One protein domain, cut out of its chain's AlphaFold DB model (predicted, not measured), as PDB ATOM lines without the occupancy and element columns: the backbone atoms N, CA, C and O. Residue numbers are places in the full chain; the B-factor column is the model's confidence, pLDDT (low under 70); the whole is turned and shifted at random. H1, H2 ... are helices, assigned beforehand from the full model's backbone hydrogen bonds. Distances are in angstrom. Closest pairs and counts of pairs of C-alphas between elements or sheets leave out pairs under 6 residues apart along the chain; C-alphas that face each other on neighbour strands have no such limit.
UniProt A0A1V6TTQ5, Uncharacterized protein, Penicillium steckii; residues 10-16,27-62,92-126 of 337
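AT A GLANCE: This is residues 10 to 16, 27 to 62 and 92 to 126 of the 337 residues of an uncharacterized protein of Penicillium steckii (UniProt A0A1V6TTQ5). A small three-helix bundle: H2 and H3 form a close helical hairpin, H4 lies tilted beside it, and the short H1 sits near H2. After H4, an unnamed tail, residues 109 to 126, turns and folds back along the bundle. The printed part has 78 residues with four named helices, in the order H1, H2, H3, H4, and no named strand; the class is all helix. It is compact, with a radius of gyration of the C-alphas of 12.2 A, and rounded, spanning 32 by 29 by 18 A.

IN THESE COORDINATES: H1 is residues 10 to 16, beginning at C-alpha 10 (43.026, 43.728, -3.973). H2 is residues 27 to 45, 26.7 A long, and H3 residues 51 to 62, 16.5 A. H4, residues 92 to 108, is 24.0 A long and ends at C-alpha 108 (24.504, 34.163, 10.842).

HOW THE PARTS SIT: H2, H3 and H4 make an up and down bundle, each running against the one before it. H2 and H3, a hairpin, touch at a shallow tilt of 8 degrees; their closest C-alphas, of Ile 39 and Trp 51, are 5.1 A apart. H2 touches H4 with residues 29 to 36 alone, the same way at 37 degrees, only just a steep tilt; the closest C-alphas, of Asp 29 and Arg 93, are 6.3 A apart. H3 and H4 are close but not clearly touching, with C-alphas 55 and 100 closest at 7.0 A. So are H1 and H2, with C-alphas 14 and 31 closest at 6.9 A. H1 is apart from H3 and H4. In H1, H2, H3 and H4 every O i to N i+4 pair is within hydrogen-bond range.

THE WHOLE: The C-alphas farthest apart, of Glu 12 and Glu 125, are 35.5 A apart. Residues 17 to 26 and 63 to 91 are not printed, with gaps of 12.4 A and 13.8 A between the C-alphas across the cuts. The link from H2 to H3 is tight. The mean pLDDT of the printed part is 72.4; residues 46 to 49 and 111 to 126 are under 70.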
ATOM      1  N   THR A  10      43.220  43.449  -5.398       86.62
ATOM      2  CA  THR A  10      43.026  43.728  -3.973       86.62
ATOM      3  C   THR A  10      43.345  42.503  -3.120       86.62
ATOM      4  O   THR A  10      44.074  42.629  -2.141       86.62
ATOM      5  N   ILE A  11      42.865  41.311  -3.489       84.94
ATOM      6  CA  ILE A  11      43.159  40.069  -2.752       84.94
ATOM      7  C   ILE A  11      44.656  39.718  -2.818       84.94
ATOM      8  O   ILE A  11      45.232  39.307  -1.810       84.94
ATOM      9  N   GLU A  12      45.299  39.894  -3.975       87.94
ATOM     10  CA  GLU A  12      46.742  39.678  -4.141       87.94
ATOM     11  C   GLU A  12      47.554  40.642  -3.263       87.94
ATOM     12  O   GLU A  12      48.398  40.190  -2.489       87.94
ATOM     13  N   SER A  13      47.234  41.939  -3.288       85.62
ATOM     14  CA  SER A  13      47.885  42.952  -2.450       85.62
ATOM     15  C   SER A  13      47.635  42.742  -0.955       85.62
ATOM     16  O   SER A  13      48.555  42.920  -0.161       85.62
ATOM     17  N   LEU A  14      46.430  42.314  -0.552       83.81
ATOM     18  CA  LEU A  14      46.145  41.925   0.833       83.81
ATOM     19  C   LEU A  14      47.054  40.772   1.273       83.81
ATOM     20  O   LEU A  14      47.637  40.817   2.352       83.81
ATOM     21  N   ASN A  15      47.210  39.748   0.433       84.75
ATOM     22  CA  ASN A  15      48.059  38.598   0.732       84.75
ATOM     23  C   ASN A  15      49.548  38.973   0.809       84.75
ATOM     24  O   ASN A  15      50.276  38.443   1.643       84.75
ATOM     25  N   GLU A  16      50.019  39.883  -0.043       85.06
ATOM     26  CA  GLU A  16      51.384  40.415   0.040       85.06
ATOM     27  C   GLU A  16      51.605  41.216   1.325       85.06
ATOM     28  O   GLU A  16      52.553  40.933   2.054       85.06
ATOM     29  N   GLN A  27      48.402  50.335   9.193       73.88
ATOM     30  CA  GLN A  27      48.271  49.355   8.112       73.88
ATOM     31  C   GLN A  27      47.183  48.323   8.424       73.88
ATOM     32  O   GLN A  27      46.434  47.954   7.525       73.88
ATOM     33  N   HIS A  28      47.026  47.906   9.681       74.06
ATOM     34  CA  HIS A  28      45.952  46.995  10.076       74.06
ATOM     35  C   HIS A  28      44.559  47.603   9.902       74.06
ATOM     36  O   HIS A  28      43.676  46.926   9.371       74.06
ATOM     37  N   ASP A  29      44.365  48.873  10.255       73.69
ATOM     38  CA  ASP A  29      43.087  49.561  10.032       73.69
ATOM     39  C   ASP A  29      42.770  49.655   8.530       73.69
ATOM     40  O   ASP A  29      41.632  49.433   8.107       73.69
ATOM     41  N   THR A  30      43.796  49.861   7.697       81.75
ATOM     42  CA  THR A  30      43.673  49.847   6.230       81.75
ATOM     43  C   THR A  30      43.283  48.463   5.697       81.75
ATOM     44  O   THR A  30      42.375  48.353   4.870       81.75
ATOM     45  N   LEU A  31      43.919  47.388   6.179       82.50
ATOM     46  CA  LEU A  31      43.589  46.011   5.785       82.50
ATOM     47  C   LEU A  31      42.153  45.653   6.182       82.50
ATOM     48  O   LEU A  31      41.390  45.117   5.379       82.50
ATOM     49  N   THR A  32      41.770  46.004   7.404       79.44
ATOM     50  CA  THR A  32      40.442  45.742   7.962       79.44
ATOM     51  C   THR A  32      39.363  46.515   7.191       79.44
ATOM     52  O   THR A  32      38.356  45.932   6.789       79.44
ATOM     53  N   SER A  33      39.619  47.787   6.867       83.00
ATOM     54  CA  SER A  33      38.764  48.604   5.988       83.00
ATOM     55  C   SER A  33      38.626  47.997   4.591       83.00
ATOM     56  O   SER A  33      37.536  47.953   4.029       83.00
ATOM     57  N   THR A  34      39.726  47.490   4.030       85.31
ATOM     58  CA  THR A  34      39.731  46.852   2.706       85.31
ATOM     59  C   THR A  34      38.866  45.593   2.700       85.31
ATOM     60  O   THR A  34      38.112  45.371   1.756       85.31
ATOM     61  N   ILE A  35      38.916  44.785   3.762       82.38
ATOM     62  CA  ILE A  35      38.046  43.609   3.886       82.38
ATOM     63  C   ILE A  35      36.580  44.015   4.029       82.38
ATOM     64  O   ILE A  35      35.730  43.398   3.393       82.38
ATOM     65  N   LEU A  36      36.272  45.061   4.801       83.12
ATOM     66  CA  LEU A  36      34.910  45.591   4.887       83.12
ATOM     67  C   LEU A  36      34.385  46.025   3.505       83.12
ATOM     68  O   LEU A  36      33.259  45.690   3.146       83.12
ATOM     69  N   LEU A  37      35.216  46.682   2.689       84.69
ATOM     70  CA  LEU A  37      34.875  47.025   1.303       84.69
ATOM     71  C   LEU A  37      34.648  45.789   0.421       84.69
ATOM     72  O   LEU A  37      33.736  45.799  -0.400       84.69
ATOM     73  N   LEU A  38      35.436  44.722   0.591       83.50
ATOM     74  CA  LEU A  38      35.221  43.459  -0.127       83.50
ATOM     75  C   LEU A  38      33.896  42.790   0.268       83.50
ATOM     76  O   LEU A  38      33.212  42.263  -0.603       83.50
ATOM     77  N   ILE A  39      33.489  42.868   1.539       79.88
ATOM     78  CA  ILE A  39      32.165  42.392   1.969       79.88
ATOM     79  C   ILE A  39      31.054  43.225   1.319       79.88
ATOM     80  O   ILE A  39      30.085  42.660   0.817       79.88
ATOM     81  N   PHE A  40      31.189  44.554   1.273       79.81
ATOM     82  CA  PHE A  40      30.221  45.397   0.565       79.81
ATOM     83  C   PHE A  40      30.169  45.095  -0.934       79.81
ATOM     84  O   PHE A  40      29.092  45.122  -1.524       79.81
ATOM     85  N   LEU A  41      31.305  44.766  -1.552       81.19
ATOM     86  CA  LEU A  41      31.335  44.326  -2.942       81.19
ATOM     87  C   LEU A  41      30.566  43.011  -3.131       81.19
ATOM     88  O   LEU A  41      29.789  42.909  -4.073       81.19
ATOM     89  N   ASP A  42      30.708  42.047  -2.220       76.44
ATOM     90  CA  ASP A  42      29.931  40.802  -2.261       76.44
ATOM     91  C   ASP A  42      28.423  41.050  -2.095       76.44
ATOM     92  O   ASP A  42      27.621  40.426  -2.790       76.44
ATOM     93  N   ILE A  43      28.023  41.997  -1.237       72.25
ATOM     94  CA  ILE A  43      26.621  42.441  -1.101       72.25
ATOM     95  C   ILE A  43      26.094  43.015  -2.427       72.25
ATOM     96  O   ILE A  43      24.973  42.703  -2.840       72.25
ATOM     97  N   LEU A  44      26.903  43.836  -3.106       73.12
ATOM     98  CA  LEU A  44      26.555  44.419  -4.403       73.12
ATOM     99  C   LEU A  44      26.478  43.367  -5.517       73.12
ATOM    100  O   LEU A  44      25.637  43.508  -6.400       73.12
ATOM    101  N   GLU A  45      27.326  42.335  -5.488       74.19
ATOM    102  CA  GLU A  45      27.422  41.299  -6.528       74.19
ATOM    103  C   GLU A  45      26.366  40.189  -6.398       74.19
ATOM    104  O   GLU A  45      25.832  39.731  -7.407       74.19
ATOM    105  N   SER A  46      26.050  39.723  -5.189       68.50
ATOM    106  CA  SER A  46      25.039  38.667  -5.006       68.50
ATOM    107  C   SER A  46      24.434  38.618  -3.604       68.50
ATOM    108  O   SER A  46      23.276  38.219  -3.460       68.50
ATOM    109  N   GLY A  47      25.212  38.969  -2.573       65.56
ATOM    110  CA  GLY A  47      24.916  38.653  -1.172       65.56
ATOM    111  C   GLY A  47      24.893  37.149  -0.867       65.56
ATOM    112  O   GLY A  47      24.445  36.752   0.208       65.56
ATOM    113  N   ILE A  48      25.335  36.312  -1.812       67.50
ATOM    114  CA  ILE A  48      25.321  34.847  -1.748       67.50
ATOM    115  C   ILE A  48      26.769  34.370  -1.733       67.50
ATOM    116  O   ILE A  48      27.480  34.563  -2.721       67.50
ATOM    117  N   GLU A  49      27.162  33.712  -0.636       65.69
ATOM    118  CA  GLU A  49      28.508  33.162  -0.430       65.69
ATOM    119  C   GLU A  49      29.620  34.246  -0.498       65.69
ATOM    120  O   GLU A  49      29.354  35.425  -0.715       65.69
ATOM    121  N   GLY A  50      30.881  33.910  -0.200       70.62
ATOM    122  CA  GLY A  50      32.008  34.867  -0.283       70.62
ATOM    123  C   GLY A  50      32.204  35.751   0.957       70.62
ATOM    124  O   GLY A  50      33.282  35.738   1.564       70.62
ATOM    125  N   TRP A  51      31.147  36.437   1.402       75.50
ATOM    126  CA  TRP A  51      31.214  37.397   2.513       75.50
ATOM    127  C   TRP A  51      31.698  36.746   3.813       75.50
ATOM    128  O   TRP A  51      32.436  37.353   4.589       75.50
ATOM    129  N   ASN A  52      31.339  35.479   4.033       74.25
ATOM    130  CA  ASN A  52      31.747  34.696   5.194       74.25
ATOM    131  C   ASN A  52      33.259  34.409   5.197       74.25
ATOM    132  O   ASN A  52      33.877  34.377   6.262       74.25
ATOM    133  N   PHE A  53      33.885  34.234   4.029       77.50
ATOM    134  CA  PHE A  53      35.333  34.082   3.903       77.50
ATOM    135  C   PHE A  53      36.047  35.402   4.182       77.50
ATOM    136  O   PHE A  53      37.041  35.408   4.911       77.50
ATOM    137  N   HIS A  54      35.518  36.518   3.676       79.00
ATOM    138  CA  HIS A  54      36.034  37.849   3.987       79.00
ATOM    139  C   HIS A  54      35.918  38.161   5.483       79.00
ATOM    140  O   HIS A  54      36.908  38.543   6.103       79.00
ATOM    141  N   LEU A  55      34.769  37.884   6.100       79.25
ATOM    142  CA  LEU A  55      34.548  38.070   7.534       79.25
ATOM    143  C   LEU A  55      35.480  37.188   8.386       79.25
ATOM    144  O   LEU A  55      36.060  37.655   9.368       79.25
ATOM    145  N   ARG A  56      35.702  35.925   7.989       76.31
ATOM    146  CA  ARG A  56      36.700  35.042   8.626       76.31
ATOM    147  C   ARG A  56      38.122  35.592   8.484       76.31
ATOM    148  O   ARG A  56      38.885  35.532   9.447       76.31
ATOM    149  N   GLY A  57      38.467  36.143   7.322       73.81
ATOM    150  CA  GLY A  57      39.745  36.817   7.083       73.81
ATOM    151  C   GLY A  57      39.938  38.039   7.986       73.81
ATOM    152  O   GLY A  57      40.970  38.148   8.646       73.81
ATOM    153  N   ALA A  58      38.921  38.901   8.092       76.44
ATOM    154  CA  ALA A  58      38.913  40.043   9.008       76.44
ATOM    155  C   ALA A  58      39.108  39.605  10.463       76.44
ATOM    156  O   ALA A  58      39.947  40.159  11.168       76.44
ATOM    157  N   ARG A  59      38.395  38.563  10.904       73.25
ATOM    158  CA  ARG A  59      38.567  38.000  12.249       73.25
ATOM    159  C   ARG A  59      39.996  37.508  12.488       73.25
ATOM    160  O   ARG A  59      40.567  37.780  13.541       73.25
ATOM    161  N   GLY A  60      40.577  36.794  11.521       73.38
ATOM    162  CA  GLY A  60      41.968  36.342  11.593       73.38
ATOM    163  C   GLY A  60      42.944  37.507  11.769       73.38
ATOM    164  O   GLY A  60      43.845  37.434  12.604       73.38
ATOM    165  N   LEU A  61      42.710  38.604  11.048       73.12
ATOM    166  CA  LEU A  61      43.487  39.833  11.160       73.12
ATOM    167  C   LEU A  61      43.363  40.498  12.529       73.12
ATOM    168  O   LEU A  61      44.385  40.791  13.143       73.12
ATOM    169  N   VAL A  62      42.144  40.694  13.038       70.81
ATOM    170  CA  VAL A  62      41.936  41.300  14.364       70.81
ATOM    171  C   VAL A  62      42.614  40.470  15.462       70.81
ATOM    172  O   VAL A  62      43.297  41.027  16.323       70.81
ATOM    173  N   THR A  92      37.596  54.959  13.895       72.69
ATOM    174  CA  THR A  92      37.509  54.208  12.631       72.69
ATOM    175  C   THR A  92      37.517  52.700  12.875       72.69
ATOM    176  O   THR A  92      36.727  51.962  12.285       72.69
ATOM    177  N   ARG A  93      38.382  52.229  13.774       73.50
ATOM    178  CA  ARG A  93      38.467  50.814  14.147       73.50
ATOM    179  C   ARG A  93      37.212  50.332  14.870       73.50
ATOM    180  O   ARG A  93      36.732  49.230  14.583       73.50
ATOM    181  N   ASP A  94      36.661  51.157  15.752       74.31
ATOM    182  CA  ASP A  94      35.409  50.875  16.454       74.31
ATOM    183  C   ASP A  94      34.247  50.777  15.458       74.31
ATOM    184  O   ASP A  94      33.469  49.820  15.500       74.31
ATOM    185  N   PHE A  95      34.183  51.702  14.493       78.25
ATOM    186  CA  PHE A  95      33.211  51.658  13.403       78.25
ATOM    187  C   PHE A  95      33.299  50.353  12.601       78.25
ATOM    188  O   PHE A  95      32.297  49.655  12.435       78.25
ATOM    189  N   ILE A  96      34.493  49.986  12.124       78.31
ATOM    190  CA  ILE A  96      34.685  48.781  11.304       78.31
ATOM    191  C   ILE A  96      34.332  47.516  12.096       78.31
ATOM    192  O   ILE A  96      33.649  46.628  11.581       78.31
ATOM    193  N   THR A  97      34.742  47.457  13.363       77.38
ATOM    194  CA  THR A  97      34.419  46.352  14.276       77.38
ATOM    195  C   THR A  97      32.911  46.186  14.438       77.38
ATOM    196  O   THR A  97      32.390  45.072  14.348       77.38
ATOM    197  N   ARG A  98      32.183  47.292  14.608       76.56
ATOM    198  CA  ARG A  98      30.716  47.287  14.671       76.56
ATOM    199  C   ARG A  98      30.085  46.803  13.377       76.56
ATOM    200  O   ARG A  98      29.183  45.969  13.438       76.56
ATOM    201  N   GLN A  99      30.576  47.262  12.222       81.38
ATOM    202  CA  GLN A  99      30.065  46.794  10.932       81.38
ATOM    203  C   GLN A  99      30.242  45.280  10.793       81.38
ATOM    204  O   GLN A  99      29.292  44.595  10.427       81.38
ATOM    205  N   PHE A 100      31.398  44.721  11.166       79.50
ATOM    206  CA  PHE A 100      31.582  43.269  11.152       79.50
ATOM    207  C   PHE A 100      30.665  42.526  12.117       79.50
ATOM    208  O   PHE A 100      30.128  41.490  11.734       79.50
ATOM    209  N   THR A 101      30.447  43.031  13.333       78.81
ATOM    210  CA  THR A 101      29.500  42.418  14.282       78.81
ATOM    211  C   THR A 101      28.095  42.358  13.707       78.81
ATOM    212  O   THR A 101      27.422  41.332  13.805       78.81
ATOM    213  N   LEU A 102      27.657  43.450  13.092       81.12
ATOM    214  CA  LEU A 102      26.337  43.590  12.503       81.12
ATOM    215  C   LEU A 102      26.173  42.683  11.274       81.12
ATOM    216  O   LEU A 102      25.203  41.928  11.205       81.12
ATOM    217  N   ILE A 103      27.161  42.675  10.372       81.38
ATOM    218  CA  ILE A 103      27.221  41.789   9.199       81.38
ATOM    219  C   ILE A 103      27.206  40.322   9.640       81.38
ATOM    220  O   ILE A 103      26.405  39.540   9.132       81.38
ATOM    221  N   SER A 104      28.053  39.957  10.610       79.94
ATOM    222  CA  SER A 104      28.112  38.604  11.174       79.94
ATOM    223  C   SER A 104      26.759  38.204  11.731       79.94
ATOM    224  O   SER A 104      26.215  37.192  11.326       79.94
ATOM    225  N   THR A 105      26.180  39.022  12.608       81.88
ATOM    226  CA  THR A 105      24.958  38.675  13.343       81.88
ATOM    227  C   THR A 105      23.778  38.401  12.416       81.88
ATOM    228  O   THR A 105      23.047  37.428  12.606       81.88
ATOM    229  N   LEU A 106      23.580  39.257  11.414       83.25
ATOM    230  CA  LEU A 106      22.445  39.138  10.503       83.25
ATOM    231  C   LEU A 106      22.697  38.110   9.398       83.25
ATOM    232  O   LEU A 106      21.757  37.427   8.997       83.25
ATOM    233  N   GLY A 107      23.946  37.940   8.954       79.88
ATOM    234  CA  GLY A 107      24.329  36.843   8.063       79.88
ATOM    235  C   GLY A 107      24.229  35.473   8.745       79.88
ATOM    236  O   GLY A 107      23.721  34.516   8.158       79.88
ATOM    237  N   ASP A 108      24.630  35.371  10.016       78.56
ATOM    238  CA  ASP A 108      24.504  34.163  10.842       78.56
ATOM    239  C   ASP A 108      23.028  33.780  11.049       78.56
ATOM    240  O   ASP A 108      22.716  32.598  11.183       78.56
ATOM    241  N   ALA A 109      22.094  34.740  10.998       79.12
ATOM    242  CA  ALA A 109      20.661  34.449  11.077       79.12
ATOM    243  C   ALA A 109      20.150  33.547   9.940       79.12
ATOM    244  O   ALA A 109      19.095  32.935  10.095       79.12
ATOM    245  N   PHE A 110      20.894  33.425   8.832       73.56
ATOM    246  CA  PHE A 110      20.575  32.575   7.674       73.56
ATOM    247  C   PHE A 110      21.752  31.704   7.208       73.56
ATOM    248  O   PHE A 110      21.787  31.241   6.062       73.56
ATOM    249  N   SER A 111      22.730  31.488   8.089       69.50
ATOM    250  CA  SER A 111      23.876  30.619   7.829       69.50
ATOM    251  C   SER A 111      23.811  29.397   8.742       69.50
ATOM    252  O   SER A 111      23.909  29.543   9.954       69.50
ATOM    253  N   GLY A 112      23.751  28.187   8.175       59.28
ATOM    254  CA  GLY A 112      23.761  26.914   8.924       59.28
ATOM    255  C   GLY A 112      25.108  26.564   9.580       59.28
ATOM    256  O   GLY A 112      25.421  25.407   9.841       59.28
ATOM    257  N   SER A 113      25.983  27.550   9.784       58.56
ATOM    258  CA  SER A 113      27.238  27.378  10.508       58.56
ATOM    259  C   SER A 113      27.351  28.497  11.523       58.56
ATOM    260  O   SER A 113      27.481  29.654  11.121       58.56
ATOM    261  N   SER A 114      27.352  28.173  12.820       55.12
ATOM    262  CA  SER A 114      27.662  29.177  13.833       55.12
ATOM    263  C   SER A 114      29.101  29.639  13.643       55.12
ATOM    264  O   SER A 114      30.073  28.953  13.970       55.12
ATOM    265  N   SER A 115      29.267  30.845  13.113       53.53
ATOM    266  CA  SER A 115      30.486  31.570  13.388       53.53
ATOM    267  C   SER A 115      30.343  32.053  14.836       53.53
ATOM    268  O   SER A 115      29.704  33.056  15.110       53.53
ATOM    269  N   GLN A 116      30.826  31.277  15.819       52.25
ATOM    270  CA  GLN A 116      30.865  31.718  17.223       52.25
ATOM    271  C   GLN A 116      31.713  32.992  17.289       52.25
ATOM    272  O   GLN A 116      32.947  32.947  17.342       52.25
ATOM    273  N   CYS A 117      31.061  34.141  17.152       47.88
ATOM    274  CA  CYS A 117      31.683  35.433  16.923       47.88
ATOM    275  C   CYS A 117      31.820  36.180  18.254       47.88
ATOM    276  O   CYS A 117      31.477  37.352  18.364       47.88
ATOM    277  N   ASP A 118      32.245  35.506  19.329       48.25
ATOM    278  CA  ASP A 118      32.388  36.100  20.679       48.25
ATOM    279  C   ASP A 118      33.465  37.196  20.748       48.25
ATOM    280  O   ASP A 118      33.568  37.923  21.726       48.25
ATOM    281  N   TYR A 119      34.247  37.369  19.682       48.38
ATOM    282  CA  TYR A 119      35.444  38.208  19.685       48.38
ATOM    283  C   TYR A 119      35.203  39.709  19.511       48.38
ATOM    284  O   TYR A 119      35.919  40.505  20.118       48.38
ATOM    285  N   PHE A 120      34.214  40.106  18.709       50.56
ATOM    286  CA  PHE A 120      33.892  41.525  18.534       50.56
ATOM    287  C   PHE A 120      33.025  42.083  19.677       50.56
ATOM    288  O   PHE A 120      32.737  43.271  19.686       50.56
ATOM    289  N   LEU A 121      32.609  41.245  20.635       49.09
ATOM    290  CA  LEU A 121      31.663  41.618  21.691       49.09
ATOM    291  C   LEU A 121      32.298  42.314  22.894       49.09
ATOM    292  O   LEU A 121      31.702  43.251  23.417       49.09
ATOM    293  N   ASN A 122      33.490  41.884  23.319       46.19
ATOM    294  CA  ASN A 122      34.101  42.397  24.553       46.19
ATOM    295  C   ASN A 122      34.443  43.899  24.492       46.19
ATOM    296  O   ASN A 122      34.609  44.512  25.539       46.19
ATOM    297  N   ASP A 123      34.507  44.494  23.294       44.59
ATOM    298  CA  ASP A 123      34.796  45.924  23.105       44.59
ATOM    299  C   ASP A 123      33.526  46.789  22.923       44.59
ATOM    300  O   ASP A 123      33.611  48.017  22.907       44.59
ATOM    301  N   ILE A 124      32.328  46.194  22.793       47.31
ATOM    302  CA  ILE A 124      31.095  46.950  22.492       47.31
ATOM    303  C   ILE A 124      30.430  47.509  23.755       47.31
ATOM    304  O   ILE A 124      29.826  48.578  23.678       47.31
ATOM    305  N   GLU A 125      30.607  46.878  24.923       42.19
ATOM    306  CA  GLU A 125      30.053  47.386  26.195       42.19
ATOM    307  C   GLU A 125      30.559  48.798  26.555       42.19
ATOM    308  O   GLU A 125      29.918  49.498  27.338       42.19
ATOM    309  N   ALA A 126      31.668  49.249  25.955       38.78
ATOM    310  CA  ALA A 126      32.286  50.544  26.230       38.78
ATOM    311  C   ALA A 126      32.103  51.605  25.126       38.78
ATOM    312  O   ALA A 126      32.437  52.770  25.351       38.78
TER     313      ALA A 126